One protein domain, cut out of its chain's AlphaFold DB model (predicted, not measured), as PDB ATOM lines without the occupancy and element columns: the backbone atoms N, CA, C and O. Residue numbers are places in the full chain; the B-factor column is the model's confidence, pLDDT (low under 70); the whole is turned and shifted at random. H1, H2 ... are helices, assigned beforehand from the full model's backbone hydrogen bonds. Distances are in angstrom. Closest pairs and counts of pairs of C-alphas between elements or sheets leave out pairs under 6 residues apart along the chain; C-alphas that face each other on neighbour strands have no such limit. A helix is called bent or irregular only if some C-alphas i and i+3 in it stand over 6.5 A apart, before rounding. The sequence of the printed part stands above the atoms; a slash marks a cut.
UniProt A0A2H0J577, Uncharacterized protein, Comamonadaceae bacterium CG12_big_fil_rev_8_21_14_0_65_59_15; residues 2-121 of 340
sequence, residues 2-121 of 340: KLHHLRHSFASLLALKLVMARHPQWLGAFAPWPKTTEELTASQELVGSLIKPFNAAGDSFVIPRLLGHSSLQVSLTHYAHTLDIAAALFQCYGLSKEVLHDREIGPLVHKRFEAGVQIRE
ATOM      1  N   LYS A   2      37.731  10.243 -21.832       76.88
ATOM      2  CA  LYS A   2      37.690   8.830 -21.370       76.88
ATOM      3  C   LYS A   2      36.360   8.098 -21.643       76.88
ATOM      4  O   LYS A   2      36.369   7.017 -22.218       76.88
ATOM      5  N   LEU A   3      35.220   8.723 -21.331       79.50
ATOM      6  CA  LEU A   3      33.885   8.155 -21.600       79.50
ATOM      7  C   LEU A   3      33.595   7.946 -23.093       79.50
ATOM      8  O   LEU A   3      32.837   7.056 -23.452       79.50
ATOM      9  N   HIS A   4      34.202   8.753 -23.967       76.81
ATOM     10  CA  HIS A   4      34.058   8.591 -25.409       76.81
ATOM     11  C   HIS A   4      34.748   7.300 -25.859       76.81
ATOM     12  O   HIS A   4      34.087   6.445 -26.432       76.81
ATOM     13  N   HIS A   5      36.011   7.080 -25.488       80.81
ATOM     14  CA  HIS A   5      36.714   5.838 -25.828       80.81
ATOM     15  C   HIS A   5      36.042   4.593 -25.242       80.81
ATOM     16  O   HIS A   5      35.921   3.595 -25.943       80.81
ATOM     17  N   LEU A   6      35.508   4.671 -24.018       83.31
ATOM     18  CA  LEU A   6      34.734   3.572 -23.433       83.31
ATOM     19  C   LEU A   6      33.492   3.223 -24.264       83.31
ATOM     20  O   LEU A   6      33.209   2.046 -24.452       83.31
ATOM     21  N   ARG A   7      32.789   4.218 -24.822       84.38
ATOM     22  CA  ARG A   7      31.668   3.970 -25.745       84.38
ATOM     23  C   ARG A   7      32.121   3.276 -27.031       84.38
ATOM     24  O   ARG A   7      31.404   2.404 -27.504       84.38
ATOM     25  N   HIS A   8      33.290   3.620 -27.580       82.31
ATOM     26  CA  HIS A   8      33.844   2.937 -28.760       82.31
ATOM     27  C   HIS A   8      34.233   1.489 -28.447       82.31
ATOM     28  O   HIS A   8      33.851   0.578 -29.178       82.31
ATOM     29  N   SER A   9      34.950   1.263 -27.342       86.38
ATOM     30  CA  SER A   9      35.331  -0.081 -26.900       86.38
ATOM     31  C   SER A   9      34.100  -0.945 -26.641       86.38
ATOM     32  O   SER A   9      34.035  -2.068 -27.133       86.38
ATOM     33  N   PHE A  10      33.095  -0.401 -25.948       89.94
ATOM     34  CA  PHE A  10      31.828  -1.082 -25.703       89.94
ATOM     35  C   PHE A  10      31.104  -1.429 -27.008       89.94
ATOM     36  O   PHE A  10      30.746  -2.583 -27.216       89.94
ATOM     37  N   ALA A  11      30.927  -0.454 -27.906       88.25
ATOM     38  CA  ALA A  11      30.238  -0.659 -29.178       88.25
ATOM     39  C   ALA A  11      30.935  -1.711 -30.045       88.25
ATOM     40  O   ALA A  11      30.281  -2.570 -30.628       88.25
ATOM     41  N   SER A  12      32.265  -1.649 -30.106       87.12
ATOM     42  CA  SER A  12      33.089  -2.580 -30.868       87.12
ATOM     43  C   SER A  12      33.016  -3.991 -30.280       87.12
ATOM     44  O   SER A  12      32.744  -4.957 -30.991       87.12
ATOM     45  N   LEU A  13      33.187  -4.138 -28.970       88.38
ATOM     46  CA  LEU A  13      33.110  -5.451 -28.340       88.38
ATOM     47  C   LEU A  13      31.711  -6.059 -28.492       88.38
ATOM     48  O   LEU A  13      31.586  -7.213 -28.892       88.38
ATOM     49  N   LEU A  14      30.658  -5.274 -28.255       88.25
ATOM     50  CA  LEU A  14      29.283  -5.743 -28.391       88.25
ATOM     51  C   LEU A  14      28.946  -6.121 -29.838       88.25
ATOM     52  O   LEU A  14      28.335  -7.161 -30.058       88.25
ATOM     53  N   ALA A  15      29.386  -5.334 -30.825       86.25
ATOM     54  CA  ALA A  15      29.221  -5.674 -32.238       86.25
ATOM     55  C   ALA A  15      29.893  -7.005 -32.589       86.25
ATOM     56  O   ALA A  15      29.281  -7.842 -33.249       86.25
ATOM     57  N   LEU A  16      31.117  -7.230 -32.104       86.06
ATOM     58  CA  LEU A  16      31.826  -8.483 -32.341       86.06
ATOM     59  C   LEU A  16      31.103  -9.664 -31.685       86.06
ATOM     60  O   LEU A  16      30.910 -10.685 -32.335       86.06
ATOM     61  N   LYS A  17      30.636  -9.512 -30.442       88.56
ATOM     62  CA  LYS A  17      29.873 -10.556 -29.741       88.56
ATOM     63  C   LYS A  17      28.556 -10.887 -30.445       88.56
ATOM     64  O   LYS A  17      28.235 -12.059 -30.595       88.56
ATOM     65  N   LEU A  18      27.827  -9.888 -30.951       83.88
ATOM     66  CA  LEU A  18      26.603 -10.113 -31.737       83.88
ATOM     67  C   LEU A  18      26.876 -10.941 -32.996       83.88
ATOM     68  O   LEU A  18      26.127 -11.866 -33.302       83.88
ATOM     69  N   VAL A  19      27.974 -10.643 -33.692       81.50
ATOM     70  CA  VAL A  19      28.403 -11.407 -34.866       81.50
ATOM     71  C   VAL A  19      28.819 -12.828 -34.470       81.50
ATOM     72  O   VAL A  19      28.341 -13.785 -35.068       81.50
ATOM     73  N   MET A  20      29.652 -12.999 -33.440       85.44
ATOM     74  CA  MET A  20      30.113 -14.324 -32.997       85.44
ATOM     75  C   MET A  20      28.974 -15.205 -32.478       85.44
ATOM     76  O   MET A  20      28.981 -16.409 -32.713       85.44
ATOM     77  N   ALA A  21      27.964 -14.625 -31.823       84.75
ATOM     78  CA  ALA A  21      26.784 -15.360 -31.374       84.75
ATOM     79  C   ALA A  21      26.020 -16.001 -32.545       84.75
ATOM     80  O   ALA A  21      25.513 -17.118 -32.419       84.75
ATOM     81  N   ARG A  22      25.963 -15.303 -33.687       76.88
ATOM     82  CA  ARG A  22      25.326 -15.784 -34.919       76.88
ATOM     83  C   ARG A  22      26.239 -16.688 -35.750       76.88
ATOM     84  O   ARG A  22      25.737 -17.552 -36.465       76.88
ATOM     85  N   HIS A  23      27.558 -16.526 -35.630       77.75
ATOM     86  CA  HIS A  23      28.550 -17.322 -36.358       77.75
ATOM     87  C   HIS A  23      29.585 -17.962 -35.427       77.75
ATOM     88  O   HIS A  23      30.767 -17.608 -35.495       77.75
ATOM     89  N   PRO A  24      29.192 -18.934 -34.584       81.81
ATOM     90  CA  PRO A  24      30.123 -19.616 -33.683       81.81
ATOM     91  C   PRO A  24      31.283 -20.285 -34.424       81.81
ATOM     92  O   PRO A  24      32.388 -20.386 -33.896       81.81
ATOM     93  N   GLN A  25      31.072 -20.687 -35.680       79.19
ATOM     94  CA  GLN A  25      32.114 -21.256 -36.528       79.19
ATOM     95  C   GLN A  25      33.279 -20.285 -36.803       79.19
ATOM     96  O   GLN A  25      34.359 -20.731 -37.182       79.19
ATOM     97  N   TRP A  26      33.107 -18.971 -36.594       81.06
ATOM     98  CA  TRP A  26      34.182 -17.978 -36.745       81.06
ATOM     99  C   TRP A  26      35.102 -17.894 -35.521       81.06
ATOM    100  O   TRP A  26      36.173 -17.296 -35.618       81.06
ATOM    101  N   LEU A  27      34.745 -18.522 -34.392       82.62
ATOM    102  CA  LEU A  27      35.572 -18.525 -33.178       82.62
ATOM    103  C   LEU A  27      36.958 -19.137 -33.413       82.62
ATOM    104  O   LEU A  27      37.927 -18.710 -32.790       82.62
ATOM    105  N   GLY A  28      37.080 -20.073 -34.362       79.62
ATOM    106  CA  GLY A  28      38.361 -20.679 -34.734       79.62
ATOM    107  C   GLY A  28      39.408 -19.665 -35.208       79.62
ATOM    108  O   GLY A  28      40.599 -19.878 -34.999       79.62
ATOM    109  N   ALA A  29      38.986 -18.521 -35.759       79.19
ATOM    110  CA  ALA A  29      39.897 -17.446 -36.149       79.19
ATOM    111  C   ALA A  29      40.600 -16.792 -34.952       79.19
ATOM    112  O   ALA A  29      41.655 -16.179 -35.110       79.19
ATOM    113  N   PHE A  30      40.022 -16.926 -33.757       83.00
ATOM    114  CA  PHE A  30      40.556 -16.367 -32.525       83.00
ATOM    115  C   PHE A  30      41.347 -17.377 -31.694       83.00
ATOM    116  O   PHE A  30      41.870 -16.995 -30.650       83.00
ATOM    117  N   ALA A  31      41.511 -18.622 -32.161       83.00
ATOM    118  CA  ALA A  31      42.213 -19.686 -31.440       83.00
ATOM    119  C   ALA A  31      43.613 -19.302 -30.901       83.00
ATOM    120  O   ALA A  31      43.941 -19.727 -29.791       83.00
ATOM    121  N   PRO A  32      44.424 -18.462 -31.585       86.75
ATOM    122  CA  PRO A  32      45.692 -17.972 -31.026       86.75
ATOM    123  C   PRO A  32      45.549 -17.092 -29.768       86.75
ATOM    124  O   PRO A  32      46.533 -16.853 -29.069       86.75
ATOM    125  N   TRP A  33      44.341 -16.606 -29.461       85.94
ATOM    126  CA  TRP A  33      44.016 -15.748 -28.319       85.94
ATOM    127  C   TRP A  33      42.976 -16.427 -27.411       85.94
ATOM    128  O   TRP A  33      41.772 -16.170 -27.530       85.94
ATOM    129  N   PRO A  34      43.408 -17.276 -26.459       87.56
ATOM    130  CA  PRO A  34      42.505 -18.121 -25.677       87.56
ATOM    131  C   PRO A  34      41.510 -17.317 -24.831       87.56
ATOM    132  O   PRO A  34      40.325 -17.630 -24.832       87.56
ATOM    133  N   LYS A  35      41.952 -16.220 -24.197       89.31
ATOM    134  CA  LYS A  35      41.066 -15.337 -23.412       89.31
ATOM    135  C   LYS A  35      39.974 -14.692 -24.267       89.31
ATOM    136  O   LYS A  35      38.829 -14.594 -23.846       89.31
ATOM    137  N   THR A  36      40.326 -14.252 -25.474       86.94
ATOM    138  CA  THR A  36      39.360 -13.670 -26.413       86.94
ATOM    139  C   THR A  36      38.396 -14.734 -26.917       86.94
ATOM    140  O   THR A  36      37.201 -14.482 -26.990       86.94
ATOM    141  N   THR A  37      38.887 -15.936 -27.218       89.25
ATOM    142  CA  THR A  37      38.042 -17.058 -27.647       89.25
ATOM    143  C   THR A  37      37.038 -17.448 -26.567       89.25
ATOM    144  O   THR A  37      35.857 -17.589 -26.869       89.25
ATOM    145  N   GLU A  38      37.475 -17.562 -25.311       90.44
ATOM    146  CA  GLU A  38      36.605 -17.817 -24.158       90.44
ATOM    147  C   GLU A  38      35.517 -16.740 -24.044       90.44
ATOM    148  O   GLU A  38      34.323 -17.044 -24.022       90.44
ATOM    149  N   GLU A  39      35.920 -15.467 -24.081       89.88
ATOM    150  CA  GLU A  39      34.993 -14.343 -23.993       89.88
ATOM    151  C   GLU A  39      33.975 -14.314 -25.148       89.88
ATOM    152  O   GLU A  39      32.803 -13.980 -24.944       89.88
ATOM    153  N   LEU A  40      34.409 -14.642 -26.367       89.00
ATOM    154  CA  LEU A  40      33.549 -14.675 -27.545       89.00
ATOM    155  C   LEU A  40      32.656 -15.921 -27.580       89.00
ATOM    156  O   LEU A  40      31.551 -15.841 -28.113       89.00
ATOM    157  N   THR A  41      33.069 -17.031 -26.970       88.94
ATOM    158  CA  THR A  41      32.251 -18.251 -26.853       88.94
ATOM    159  C   THR A  41      31.000 -17.989 -26.011       88.94
ATOM    160  O   THR A  41      29.902 -18.402 -26.379       88.94
ATOM    161  N   ALA A  42      31.125 -17.183 -24.953       86.75
ATOM    162  CA  ALA A  42      30.004 -16.758 -24.111       86.75
ATOM    163  C   ALA A  42      29.028 -15.771 -24.797       86.75
ATOM    164  O   ALA A  42      28.050 -15.323 -24.191       86.75
ATOM    165  N   SER A  43      29.264 -15.400 -26.063       85.69
ATOM    166  CA  SER A  43      28.448 -14.392 -26.753       85.69
ATOM    167  C   SER A  43      27.001 -14.828 -26.968       85.69
ATOM    168  O   SER A  43      26.116 -13.980 -26.922       85.69
ATOM    169  N   GLN A  44      26.730 -16.119 -27.189       81.19
ATOM    170  CA  GLN A  44      25.358 -16.592 -27.424       81.19
ATOM    171  C   GLN A  44      24.452 -16.369 -26.214       81.19
ATOM    172  O   GLN A  44      23.351 -15.838 -26.355       81.19
ATOM    173  N   GLU A  45      24.939 -16.711 -25.022       83.81
ATOM    174  CA  GLU A  45      24.212 -16.508 -23.770       83.81
ATOM    175  C   GLU A  45      24.002 -15.017 -23.489       83.81
ATOM    176  O   GLU A  45      22.883 -14.581 -23.204       83.81
ATOM    177  N   LEU A  46      25.056 -14.209 -23.668       83.44
ATOM    178  CA  LEU A  46      24.977 -12.760 -23.513       83.44
ATOM    179  C   LEU A  46      23.904 -12.160 -24.429       83.44
ATOM    180  O   LEU A  46      23.027 -11.440 -23.953       83.44
ATOM    181  N   VAL A  47      23.949 -12.455 -25.730       78.56
ATOM    182  CA  VAL A  47      22.996 -11.888 -26.694       78.56
ATOM    183  C   VAL A  47      21.583 -12.394 -26.418       78.56
ATOM    184  O   VAL A  47      20.651 -11.594 -26.424       78.56
ATOM    185  N   GLY A  48      21.422 -13.675 -26.074       76.06
ATOM    186  CA  GLY A  48      20.134 -14.241 -25.671       76.06
ATOM    187  C   GLY A  48      19.541 -13.604 -24.407       76.06
ATOM    188  O   GLY A  48      18.320 -13.585 -24.248       76.06
ATOM    189  N   SER A  49      20.369 -13.049 -23.515       79.56
ATOM    190  CA  SER A  49      19.899 -12.273 -22.355       79.56
ATOM    191  C   SER A  49      19.529 -10.825 -22.701       79.56
ATOM    192  O   SER A  49      18.610 -10.266 -22.102       79.56
ATOM    193  N   LEU A  50      20.213 -10.226 -23.683       75.25
ATOM    194  CA  LEU A  50      20.037  -8.825 -24.081       75.25
ATOM    195  C   LEU A  50      18.897  -8.621 -25.083       75.25
ATOM    196  O   LEU A  50      18.279  -7.555 -25.099       75.25
ATOM    197  N   ILE A  51      18.636  -9.614 -25.936       70.56
ATOM    198  CA  ILE A  51      17.705  -9.514 -27.057       70.56
ATOM    199  C   ILE A  51      16.774 -10.727 -27.038       70.56
ATOM    200  O   ILE A  51      17.130 -11.823 -27.470       70.56
ATOM    201  N   LYS A  52      15.561 -10.530 -26.508       65.44
ATOM    202  CA  LYS A  52      14.474 -11.515 -26.570       65.44
ATOM    203  C   LYS A  52      13.257 -10.916 -27.285       65.44
ATOM    204  O   LYS A  52      12.794  -9.858 -26.855       65.44
ATOM    205  N   PRO A  53      12.688 -11.592 -28.300       56.41
ATOM    206  CA  PRO A  53      13.203 -12.788 -28.980       56.41
ATOM    207  C   PRO A  53      14.427 -12.479 -29.865       56.41
ATOM    208  O   PRO A  53      14.562 -11.364 -30.365       56.41
ATOM    209  N   PHE A  54      15.294 -13.482 -30.054       56.50
ATOM    210  CA  PHE A  54      16.463 -13.441 -30.942       56.50
ATOM    211  C   PHE A  54      15.986 -13.404 -32.398       56.50
ATOM    212  O   PHE A  54      15.869 -14.427 -33.071       56.50
ATOM    213  N   ASN A  55      15.611 -12.219 -32.866       55.78
ATOM    214  CA  ASN A  55      15.192 -12.015 -34.238       55.78
ATOM    215  C   ASN A  55      16.407 -11.555 -35.041       55.78
ATOM    216  O   ASN A  55      16.985 -10.519 -34.737       55.78
ATOM    217  N   ALA A  56      16.710 -12.224 -36.159       54.84
ATOM    218  CA  ALA A  56      17.721 -11.798 -37.145       54.84
ATOM    219  C   ALA A  56      17.393 -10.447 -37.843       54.84
ATOM    220  O   ALA A  56      17.826 -10.152 -38.954       54.84
ATOM    221  N   ALA A  57      16.496  -9.669 -37.251       50.84
ATOM    222  CA  ALA A  57      15.860  -8.472 -37.738       50.84
ATOM    223  C   ALA A  57      16.052  -7.362 -36.705       50.84
ATOM    224  O   ALA A  57      15.117  -7.017 -35.985       50.84
ATOM    225  N   GLY A  58      17.249  -6.792 -36.626       59.06
ATOM    226  CA  GLY A  58      17.465  -5.592 -35.828       59.06
ATOM    227  C   GLY A  58      18.204  -5.784 -34.510       59.06
ATOM    228  O   GLY A  58      18.206  -4.859 -33.699       59.06
ATOM    229  N   ASP A  59      18.923  -6.892 -34.328       67.25
ATOM    230  CA  ASP A  59      19.853  -7.038 -33.198       67.25
ATOM    231  C   ASP A  59      20.886  -5.907 -33.179       67.25
ATOM    232  O   ASP A  59      21.283  -5.409 -32.130       67.25
ATOM    233  N   SER A  60      21.264  -5.412 -34.357       67.56
ATOM    234  CA  SER A  60      22.182  -4.287 -34.520       67.56
ATOM    235  C   SER A  60      21.670  -2.996 -33.861       67.56
ATOM    236  O   SER A  60      22.486  -2.152 -33.482       67.56
ATOM    237  N   PHE A  61      20.349  -2.837 -33.669       74.44
ATOM    238  CA  PHE A  61      19.756  -1.693 -32.960       74.44
ATOM    239  C   PHE A  61      19.976  -1.742 -31.443       74.44
ATOM    240  O   PHE A  61      19.799  -0.721 -30.773       74.44
ATOM    241  N   VAL A  62      20.427  -2.871 -30.885       81.25
ATOM    242  CA  VAL A  62      20.780  -2.945 -29.462       81.25
ATOM    243  C   VAL A  62      21.940  -1.999 -29.133       81.25
ATOM    244  O   VAL A  62      21.923  -1.332 -28.102       81.25
ATOM    245  N   ILE A  63      22.908  -1.855 -30.046       83.06
ATOM    246  CA  ILE A  63      24.095  -1.013 -29.858       83.06
ATOM    247  C   ILE A  63      23.720   0.474 -29.738       83.06
ATOM    248  O   ILE A  63      24.060   1.081 -28.721       83.06
ATOM    249  N   PRO A  64      23.018   1.110 -30.704       82.19
ATOM    250  CA  PRO A  64      22.589   2.497 -30.545       82.19
ATOM    251  C   PRO A  64      21.660   2.691 -29.347       82.19
ATOM    252  O   PRO A  64      21.789   3.711 -28.674       82.19
ATOM    253  N   ARG A  65      20.799   1.717 -29.020       82.62
ATOM    254  CA  ARG A  65      19.914   1.805 -27.851       82.62
ATOM    255  C   ARG A  65      20.697   1.852 -26.539       82.62
ATOM    256  O   ARG A  65      20.421   2.714 -25.711       82.62
ATOM    257  N   LEU A  66      21.695   0.984 -26.368       83.88
ATOM    258  CA  LEU A  66      22.532   0.942 -25.163       83.88
ATOM    259  C   LEU A  66      23.497   2.134 -25.062       83.88
ATOM    260  O   LEU A  66      23.854   2.549 -23.964       83.88
ATOM    261  N   LEU A  67      23.889   2.719 -26.195       84.19
ATOM    262  CA  LEU A  67      24.724   3.925 -26.234       84.19
ATOM    263  C   LEU A  67      23.928   5.236 -26.115       84.19
ATOM    264  O   LEU A  67      24.536   6.297 -25.963       84.19
ATOM    265  N   GLY A  68      22.595   5.183 -26.203       83.12
ATOM    266  CA  GLY A  68      21.736   6.369 -26.246       83.12
ATOM    267  C   GLY A  68      21.899   7.190 -27.532       83.12
ATOM    268  O   GLY A  68      21.757   8.410 -27.511       83.12
ATOM    269  N   HIS A  69      22.250   6.548 -28.647       83.19
ATOM    270  CA  HIS A  69      22.392   7.206 -29.944       83.19
ATOM    271  C   HIS A  69      21.080   7.159 -30.733       83.19
ATOM    272  O   HIS A  69      20.392   6.143 -30.768       83.19
ATOM    273  N   SER A  70      20.766   8.253 -31.430       71.50
ATOM    274  CA  SER A  70      19.524   8.408 -32.200       71.50
ATOM    275  C   SER A  70      19.483   7.610 -33.506       71.50
ATOM    276  O   SER A  70      18.425   7.513 -34.122       71.50
ATOM    277  N   SER A  71      20.609   7.049 -33.960       72.06
ATOM    278  CA  SER A  71      20.649   6.258 -35.190       72.06
ATOM    279  C   SER A  71      21.657   5.114 -35.140       72.06
ATOM    280  O   SER A  71      22.730   5.212 -34.537       72.06
ATOM    281  N   LEU A  72      21.311   4.041 -35.855       72.38
ATOM    282  CA  LEU A  72      22.187   2.902 -36.124       72.38
ATOM    283  C   LEU A  72      23.476   3.345 -36.819       72.38
ATOM    284  O   LEU A  72      24.560   2.904 -36.446       72.38
ATOM    285  N   GLN A  73      23.349   4.255 -37.788       72.31
ATOM    286  CA  GLN A  73      24.470   4.754 -38.570       72.31
ATOM    287  C   GLN A  73      25.533   5.356 -37.657       72.31
ATOM    288  O   GLN A  73      26.669   4.909 -37.706       72.31
ATOM    289  N   VAL A  74      25.159   6.261 -36.745       71.88
ATOM    290  CA  VAL A  74      26.120   6.886 -35.822       71.88
ATOM    291  C   VAL A  74      26.895   5.840 -35.018       71.88
ATOM    292  O   VAL A  74      28.119   5.910 -34.948       71.88
ATOM    293  N   SER A  75      26.215   4.842 -34.457       76.62
ATOM    294  CA  SER A  75      26.861   3.806 -33.643       76.62
ATOM    295  C   SER A  75      27.740   2.859 -34.453       76.62
ATOM    296  O   SER A  75      28.888   2.622 -34.084       76.62
ATOM    297  N   LEU A  76      27.230   2.319 -35.558       71.06
ATOM    298  CA  LEU A  76      27.952   1.295 -36.309       71.06
ATOM    299  C   LEU A  76      29.082   1.881 -37.159       71.06
ATOM    300  O   LEU A  76      30.098   1.222 -37.350       71.06
ATOM    301  N   THR A  77      28.959   3.120 -37.644       69.88
ATOM    302  CA  THR A  77      30.004   3.723 -38.485       69.88
ATOM    303  C   THR A  77      31.093   4.385 -37.666       69.88
ATOM    304  O   THR A  77      32.258   4.328 -38.057       69.88
ATOM    305  N   HIS A  78      30.725   5.034 -36.558       70.94
ATOM    306  CA  HIS A  78      31.676   5.820 -35.783       70.94
ATOM    307  C   HIS A  78      32.190   5.096 -34.548       70.94
ATOM    308  O   HIS A  78      33.332   5.350 -34.196       70.94
ATOM    309  N   TYR A  79      31.416   4.200 -33.924       75.69
ATOM    310  CA  TYR A  79      31.790   3.602 -32.636       75.69
ATOM    311  C   TYR A  79      32.192   2.121 -32.715       75.69
ATOM    312  O   TYR A  79      33.030   1.693 -31.923       75.69
ATOM    313  N   ALA A  80      31.633   1.338 -33.643       80.44
ATOM    314  CA  ALA A  80      31.900  -0.099 -33.763       80.44
ATOM    315  C   ALA A  80      32.981  -0.416 -34.819       80.44
ATOM    316  O   ALA A  80      32.688  -0.645 -35.991       80.44
ATOM    317  N   HIS A  81      34.248  -0.445 -34.405       79.50
ATOM    318  CA  HIS A  81      35.395  -0.654 -35.303       79.50
ATOM    319  C   HIS A  81      35.684  -2.130 -35.616       79.50
ATOM    320  O   HIS A  81      36.256  -2.461 -36.646       79.50
ATOM    321  N   THR A  82      35.241  -3.051 -34.768       75.50
ATOM    322  CA  THR A  82      35.398  -4.508 -34.962       75.50
ATOM    323  C   THR A  82      34.523  -5.080 -36.079       75.50
ATOM    324  O   THR A  82      34.727  -6.225 -36.475       75.50
ATOM    325  N   LEU A  83      33.581  -4.305 -36.625       72.31
ATOM    326  CA  LEU A  83      32.825  -4.715 -37.811       72.31
ATOM    327  C   LEU A  83      33.734  -4.930 -39.027       72.31
ATOM    328  O   LEU A  83      33.409  -5.742 -39.887       72.31
ATOM    329  N   ASP A  84      34.893  -4.271 -39.065       68.44
ATOM    330  CA  ASP A  84      35.884  -4.468 -40.122       68.44
ATOM    331  C   ASP A  84      36.564  -5.848 -39.988       68.44
ATOM    332  O   ASP A  84      36.817  -6.520 -40.986       68.44
ATOM    333  N   ILE A  85      36.757  -6.332 -38.751       68.56
ATOM    334  CA  ILE A  85      37.230  -7.699 -38.466       68.56
ATOM    335  C   ILE A  85      36.163  -8.714 -38.882       68.56
ATOM    336  O   ILE A  85      36.479  -9.696 -39.544       68.56
ATOM    337  N   ALA A  86      34.894  -8.469 -38.547       67.69
ATOM    338  CA  ALA A  86      33.791  -9.330 -38.973       67.69
ATOM    339  C   ALA A  86      33.692  -9.425 -40.506       67.69
ATOM    340  O   ALA A  86      33.506 -10.518 -41.038       67.69
ATOM    341  N   ALA A  87      33.874  -8.307 -41.216       65.88
ATOM    342  CA  ALA A  87      33.917  -8.280 -42.675       65.88
ATOM    343  C   ALA A  87      35.089  -9.104 -43.236       65.88
ATOM    344  O   ALA A  87      34.896  -9.904 -44.151       65.88
ATOM    345  N   ALA A  88      36.284  -8.968 -42.651       65.19
ATOM    346  CA  ALA A  88      37.454  -9.750 -43.047       65.19
ATOM    347  C   ALA A  88      37.262 -11.258 -42.799       65.19
ATOM    348  O   ALA A  88      37.569 -12.075 -43.664       65.19
ATOM    349  N   LEU A  89      36.694 -11.642 -41.650       64.88
ATOM    350  CA  LEU A  89      36.382 -13.041 -41.337       64.88
ATOM    351  C   LEU A  89      35.370 -13.618 -42.331       64.88
ATOM    352  O   LEU A  89      35.595 -14.685 -42.896       64.88
ATOM    353  N   PHE A  90      34.301 -12.881 -42.622       65.06
ATOM    354  CA  PHE A  90      33.306 -13.277 -43.615       65.06
ATOM    355  C   PHE A  90      33.932 -13.599 -44.981       65.06
ATOM    356  O   PHE A  90      33.563 -14.575 -45.637       65.06
ATOM    357  N   GLN A  91      34.932 -12.814 -45.387       61.59
ATOM    358  CA  GLN A  91      35.662 -13.024 -46.634       61.59
ATOM    359  C   GLN A  91      36.611 -14.210 -46.568       61.59
ATOM    360  O   GLN A  91      36.615 -15.002 -47.505       61.59
ATOM    361  N   CYS A  92      37.398 -14.358 -45.501       57.66
ATOM    362  CA  CYS A  92      38.356 -15.458 -45.364       57.66
ATOM    363  C   CYS A  92      37.670 -16.829 -45.324       57.66
ATOM    364  O   CYS A  92      38.191 -17.782 -45.896       57.66
ATOM    365  N   TYR A  93      36.481 -16.917 -44.722       59.59
ATOM    366  CA  TYR A  93      35.732 -18.172 -44.628       59.59
ATOM    367  C   TYR A  93      34.767 -18.415 -45.802       59.59
ATOM    368  O   TYR A  93      34.156 -19.475 -45.869       59.59
ATOM    369  N   GLY A  94      34.659 -17.489 -46.767       50.81
ATOM    370  CA  GLY A  94      33.935 -17.709 -48.030       50.81
ATOM    371  C   GLY A  94      32.413 -17.844 -47.910       50.81
ATOM    372  O   GLY A  94      31.769 -18.369 -48.814       50.81
ATOM    373  N   LEU A  95      31.817 -17.363 -46.820       51.50
ATOM    374  CA  LEU A  95      30.411 -17.610 -46.489       51.50
ATOM    375  C   LEU A  95      29.492 -16.496 -47.014       51.50
ATOM    376  O   LEU A  95      28.745 -15.895 -46.255       51.50
ATOM    377  N   SER A  96      29.534 -16.199 -48.315       42.97
ATOM    378  CA  SER A  96      28.955 -14.975 -48.898       42.97
ATOM    379  C   SER A  96      27.419 -14.848 -48.909       42.97
ATOM    380  O   SER A  96      26.924 -13.859 -49.444       42.97
ATOM    381  N   LYS A  97      26.639 -15.788 -48.349       41.56
ATOM    382  CA  LYS A  97      25.180 -15.824 -48.593       41.56
ATOM    383  C   LYS A  97      24.226 -15.863 -47.395       41.56
ATOM    384  O   LYS A  97      23.053 -15.596 -47.619       41.56
ATOM    385  N   GLU A  98      24.650 -16.132 -46.157       45.59
ATOM    386  CA  GLU A  98      23.663 -16.502 -45.110       45.59
ATOM    387  C   GLU A  98      23.467 -15.542 -43.927       45.59
ATOM    388  O   GLU A  98      22.636 -15.806 -43.067       45.59
ATOM    389  N   VAL A  99      24.188 -14.429 -43.816       50.31
ATOM    390  CA  VAL A  99      24.534 -13.985 -42.450       50.31
ATOM    391  C   VAL A  99      24.018 -12.614 -42.009       50.31
ATOM    392  O   VAL A  99      23.714 -12.438 -40.831       50.31
ATOM    393  N   LEU A 100      23.846 -11.643 -42.899       49.47
ATOM    394  CA  LEU A 100      23.261 -10.357 -42.515       49.47
ATOM    395  C   LEU A 100      22.188  -9.988 -43.524       49.47
ATOM    396  O   LEU A 100      22.443  -9.886 -44.719       49.47
ATOM    397  N   HIS A 101      20.966  -9.820 -43.039       50.41
ATOM    398  CA  HIS A 101      19.845  -9.422 -43.877       50.41
ATOM    399  C   HIS A 101      20.134  -8.017 -44.444       50.41
ATOM    400  O   HIS A 101      20.625  -7.169 -43.701       50.41
ATOM    401  N   ASP A 102      19.792  -7.720 -45.704       51.91
ATOM    402  CA  ASP A 102      20.096  -6.421 -46.354       51.91
ATOM    403  C   ASP A 102      19.711  -5.187 -45.509       51.91
ATOM    404  O   ASP A 102      20.398  -4.161 -45.504       51.91
ATOM    405  N   ARG A 103      18.637  -5.316 -44.720       48.41
ATOM    406  CA  ARG A 103      18.150  -4.308 -43.761       48.41
ATOM    407  C   ARG A 103      19.105  -4.008 -42.592       48.41
ATOM    408  O   ARG A 103      19.021  -2.925 -42.025       48.41
ATOM    409  N   GLU A 104      19.966  -4.948 -42.205       49.25
ATOM    410  CA  GLU A 104      20.939  -4.822 -41.105       49.25
ATOM    411  C   GLU A 104      22.307  -4.355 -41.607       49.25
ATOM    412  O   GLU A 104      23.028  -3.656 -40.895       49.25
ATOM    413  N   ILE A 105      22.646  -4.711 -42.847       53.59
ATOM    414  CA  ILE A 105      23.870  -4.261 -43.503       53.59
ATOM    415  C   ILE A 105      23.764  -2.743 -43.738       53.59
ATOM    416  O   ILE A 105      24.632  -1.958 -43.352       53.59
ATOM    417  N   GLY A 106      22.668  -2.270 -44.324       50.81
ATOM    418  CA  GLY A 106      22.581  -0.874 -44.737       50.81
ATOM    419  C   GLY A 106      23.727  -0.455 -45.688       50.81
ATOM    420  O   GLY A 106      24.695  -1.180 -45.925       50.81
ATOM    421  N   PRO A 107      23.682   0.752 -46.268       47.84
ATOM    422  CA  PRO A 107      24.600   1.109 -47.355       47.84
ATOM    423  C   PRO A 107      26.083   1.174 -46.953       47.84
ATOM    424  O   PRO A 107      26.961   1.127 -47.808       47.84
ATOM    425  N   LEU A 108      26.383   1.340 -45.661       47.97
ATOM    426  CA  LEU A 108      27.747   1.566 -45.169       47.97
ATOM    427  C   LEU A 108      28.437   0.300 -44.665       47.97
ATOM    428  O   LEU A 108      29.644   0.179 -44.868       47.97
ATOM    429  N   VAL A 109      27.710  -0.648 -44.065       51.81
ATOM    430  CA  VAL A 109      28.291  -1.970 -43.782       51.81
ATOM    431  C   VAL A 109      28.478  -2.711 -45.105       51.81
ATOM    432  O   VAL A 109      29.512  -3.343 -45.280       51.81
ATOM    433  N   HIS A 110      27.591  -2.511 -46.092       57.75
ATOM    434  CA  HIS A 110      27.749  -3.089 -47.432       57.75
ATOM    435  C   HIS A 110      29.076  -2.658 -48.058       57.75
ATOM    436  O   HIS A 110      29.888  -3.500 -48.414       57.75
ATOM    437  N   LYS A 111      29.376  -1.354 -48.028       58.59
ATOM    438  CA  LYS A 111      30.654  -0.808 -48.511       58.59
ATOM    439  C   LYS A 111      31.882  -1.356 -47.787       58.59
ATOM    440  O   LYS A 111      32.933  -1.490 -48.401       58.59
ATOM    441  N   ARG A 112      31.786  -1.650 -46.486       58.56
ATOM    442  CA  ARG A 112      32.900  -2.237 -45.718       58.56
ATOM    443  C   ARG A 112      33.126  -3.704 -46.084       58.56
ATOM    444  O   ARG A 112      34.270  -4.129 -46.224       58.56
ATOM    445  N   PHE A 113      32.047  -4.451 -46.299       58.12
ATOM    446  CA  PHE A 113      32.114  -5.830 -46.772       58.12
ATOM    447  C   PHE A 113      32.586  -5.911 -48.233       58.12
ATOM    448  O   PHE A 113      33.451  -6.730 -48.526       58.12
ATOM    449  N   GLU A 114      32.123  -5.033 -49.126       59.59
ATOM    450  CA  GLU A 114      32.634  -4.898 -50.501       59.59
ATOM    451  C   GLU A 114      34.130  -4.556 -50.514       59.59
ATOM    452  O   GLU A 114      34.912  -5.206 -51.209       59.59
ATOM    453  N   ALA A 115      34.551  -3.582 -49.698       55.09
ATOM    454  CA  ALA A 115      35.949  -3.173 -49.616       55.09
ATOM    455  C   ALA A 115      36.865  -4.334 -49.214       55.09
ATOM    456  O   ALA A 115      37.932  -4.505 -49.802       55.09
ATOM    457  N   GLY A 116      36.459  -5.159 -48.249       50.03
ATOM    458  CA  GLY A 116      37.270  -6.318 -47.897       50.03
ATOM    459  C   GLY A 116      37.225  -7.444 -48.947       50.03
ATOM    460  O   GLY A 116      38.247  -8.093 -49.163       50.03
ATOM    461  N   VAL A 117      36.101  -7.659 -49.658       51.84
ATOM    462  CA  VAL A 117      36.030  -8.640 -50.764       51.84
ATOM    463  C   VAL A 117      37.072  -8.274 -51.814       51.84
ATOM    464  O   VAL A 117      37.868  -9.115 -52.228       51.84
ATOM    465  N   GLN A 118      37.159  -6.985 -52.130       52.41
ATOM    466  CA  GLN A 118      38.144  -6.465 -53.061       52.41
ATOM    467  C   GLN A 118      39.583  -6.600 -52.535       52.41
ATOM    468  O   GLN A 118      40.502  -6.839 -53.315       52.41
ATOM    469  N   ILE A 119      39.821  -6.505 -51.222       47.69
ATOM    470  CA  ILE A 119      41.142  -6.781 -50.628       47.69
ATOM    471  C   ILE A 119      41.520  -8.263 -50.788       47.69
ATOM    472  O   ILE A 119      42.649  -8.548 -51.187       47.69
ATOM    473  N   ARG A 120      40.598  -9.206 -50.543       45.25
ATOM    474  CA  ARG A 120      40.846 -10.652 -50.706       45.25
ATOM    475  C   ARG A 120      41.201 -11.014 -52.148       45.25
ATOM    476  O   ARG A 120      42.168 -11.740 -52.369       45.25
ATOM    477  N   GLU A 121      40.448 -10.498 -53.115       51.06
ATOM    478  CA  GLU A 121      40.701 -10.730 -54.544       51.06
ATOM    479  C   GLU A 121      42.080 -10.209 -54.972       51.06
ATOM    480  O   GLU A 121      42.774 -10.850 -55.757       51.06
TER     481      GLU A 121
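What this domain is: This is residues 2 to 121 of the 340 residues of an uncharacterized protein of Comamonadaceae bacterium CG12_big_fil_rev_8_21_14_0_65_59_15 (UniProt A0A2H0J577). One long helix, H1, is the core of a packed cluster of helices, with H5 and H7 running along one side of it and H3 and H4 crossing near its last residues on the other. H2 folds into a hairpin with H3, H6 crosses the first half of H1, and the kinked H8 covers H7 on the side away from H1. The printed part has 120 residues with eight named helices, H1 to H8 in chain order, and no named strand; the class is all helix. It is compact, with a radius of gyration of the C-alphas of 13.8 A, and rounded, spanning 37 by 33 by 32 A.

How they stand to each other: H1, residues 2 to 22, is the hub and touches five other helices. H2, residues 24 to 30, and H3, residues 34 to 41, form a helical hairpin; their closest C-alphas, of Phe 30 and Thr 37, are 5.5 A apart. H3 touches H1 at residues 17 to 21 alone, closest at the C-alphas of Lys 17 and Leu 40, 5.9 A. H4, residues 43 to 50, touches H1 at residues 17 to 22 alone, closest at the C-alphas of Ala 21 and Gln 44, 4.4 A. H5, residues 59 to 67, touches H1 at a shallow tilt of 17 degrees, opposite ways, closest at the C-alphas of Ala 11 and Ile 63, 6.2 A. H6, residues 72 to 79, touches H1 at residues 7 to 12 alone, at a steep tilt of 63 degrees, closest at the C-alphas of His 8 and Tyr 79, 4.4 A. H6 also touches H5, closest at the C-alphas of Pro 64 and Ser 75, 5.4 A. H7, residues 83 to 92, touches H1 at residues 12 to 19 alone, at a shallow tilt of 31 degrees, the same way, closest at the C-alphas of Ala 15 and Leu 83, 6.7 A. H8, residues 102 to 121, touches H7, closest at the C-alphas of Ala 87 and Phe 113, 5.1 A, and is apart from H1. In H1, H3, H4, H6 and H7 every O i to N i+4 pair is within hydrogen-bond range; in H5 3 of 5 are, in H8 14 of 16, and in H2 0 of 3, beside 3 of 4 O i to N i+3 pairs.

Where its parts are: H1 begins at C-alpha 2, (37.690, 8.830, -21.370), and is 30.7 A long. H2 to H6 measure 11.0, 10.3, 10.4, 13.9 and 10.2 A, and H7 14.2 A from C-alpha 83 at (32.825, -4.715, -37.811). H8 is 22.6 A long, has a kink of 72 degrees near residue 109 and ends at C-alpha 121, (40.701, -10.730, -54.544). H8 is irregular, with C-alphas 104 and 107 9.4 A apart, and H2 only just, with C-alphas 25 and 28 6.53 A apart.

The domain as a whole: The two C-alphas farthest apart, of Lys 2 and Lys 97, are 38.8 A apart. The printed part has no cut and no long link. The mean pLDDT of the printed part is 71.3; residues 52 to 60, 77 and 84 to 121 are under 70.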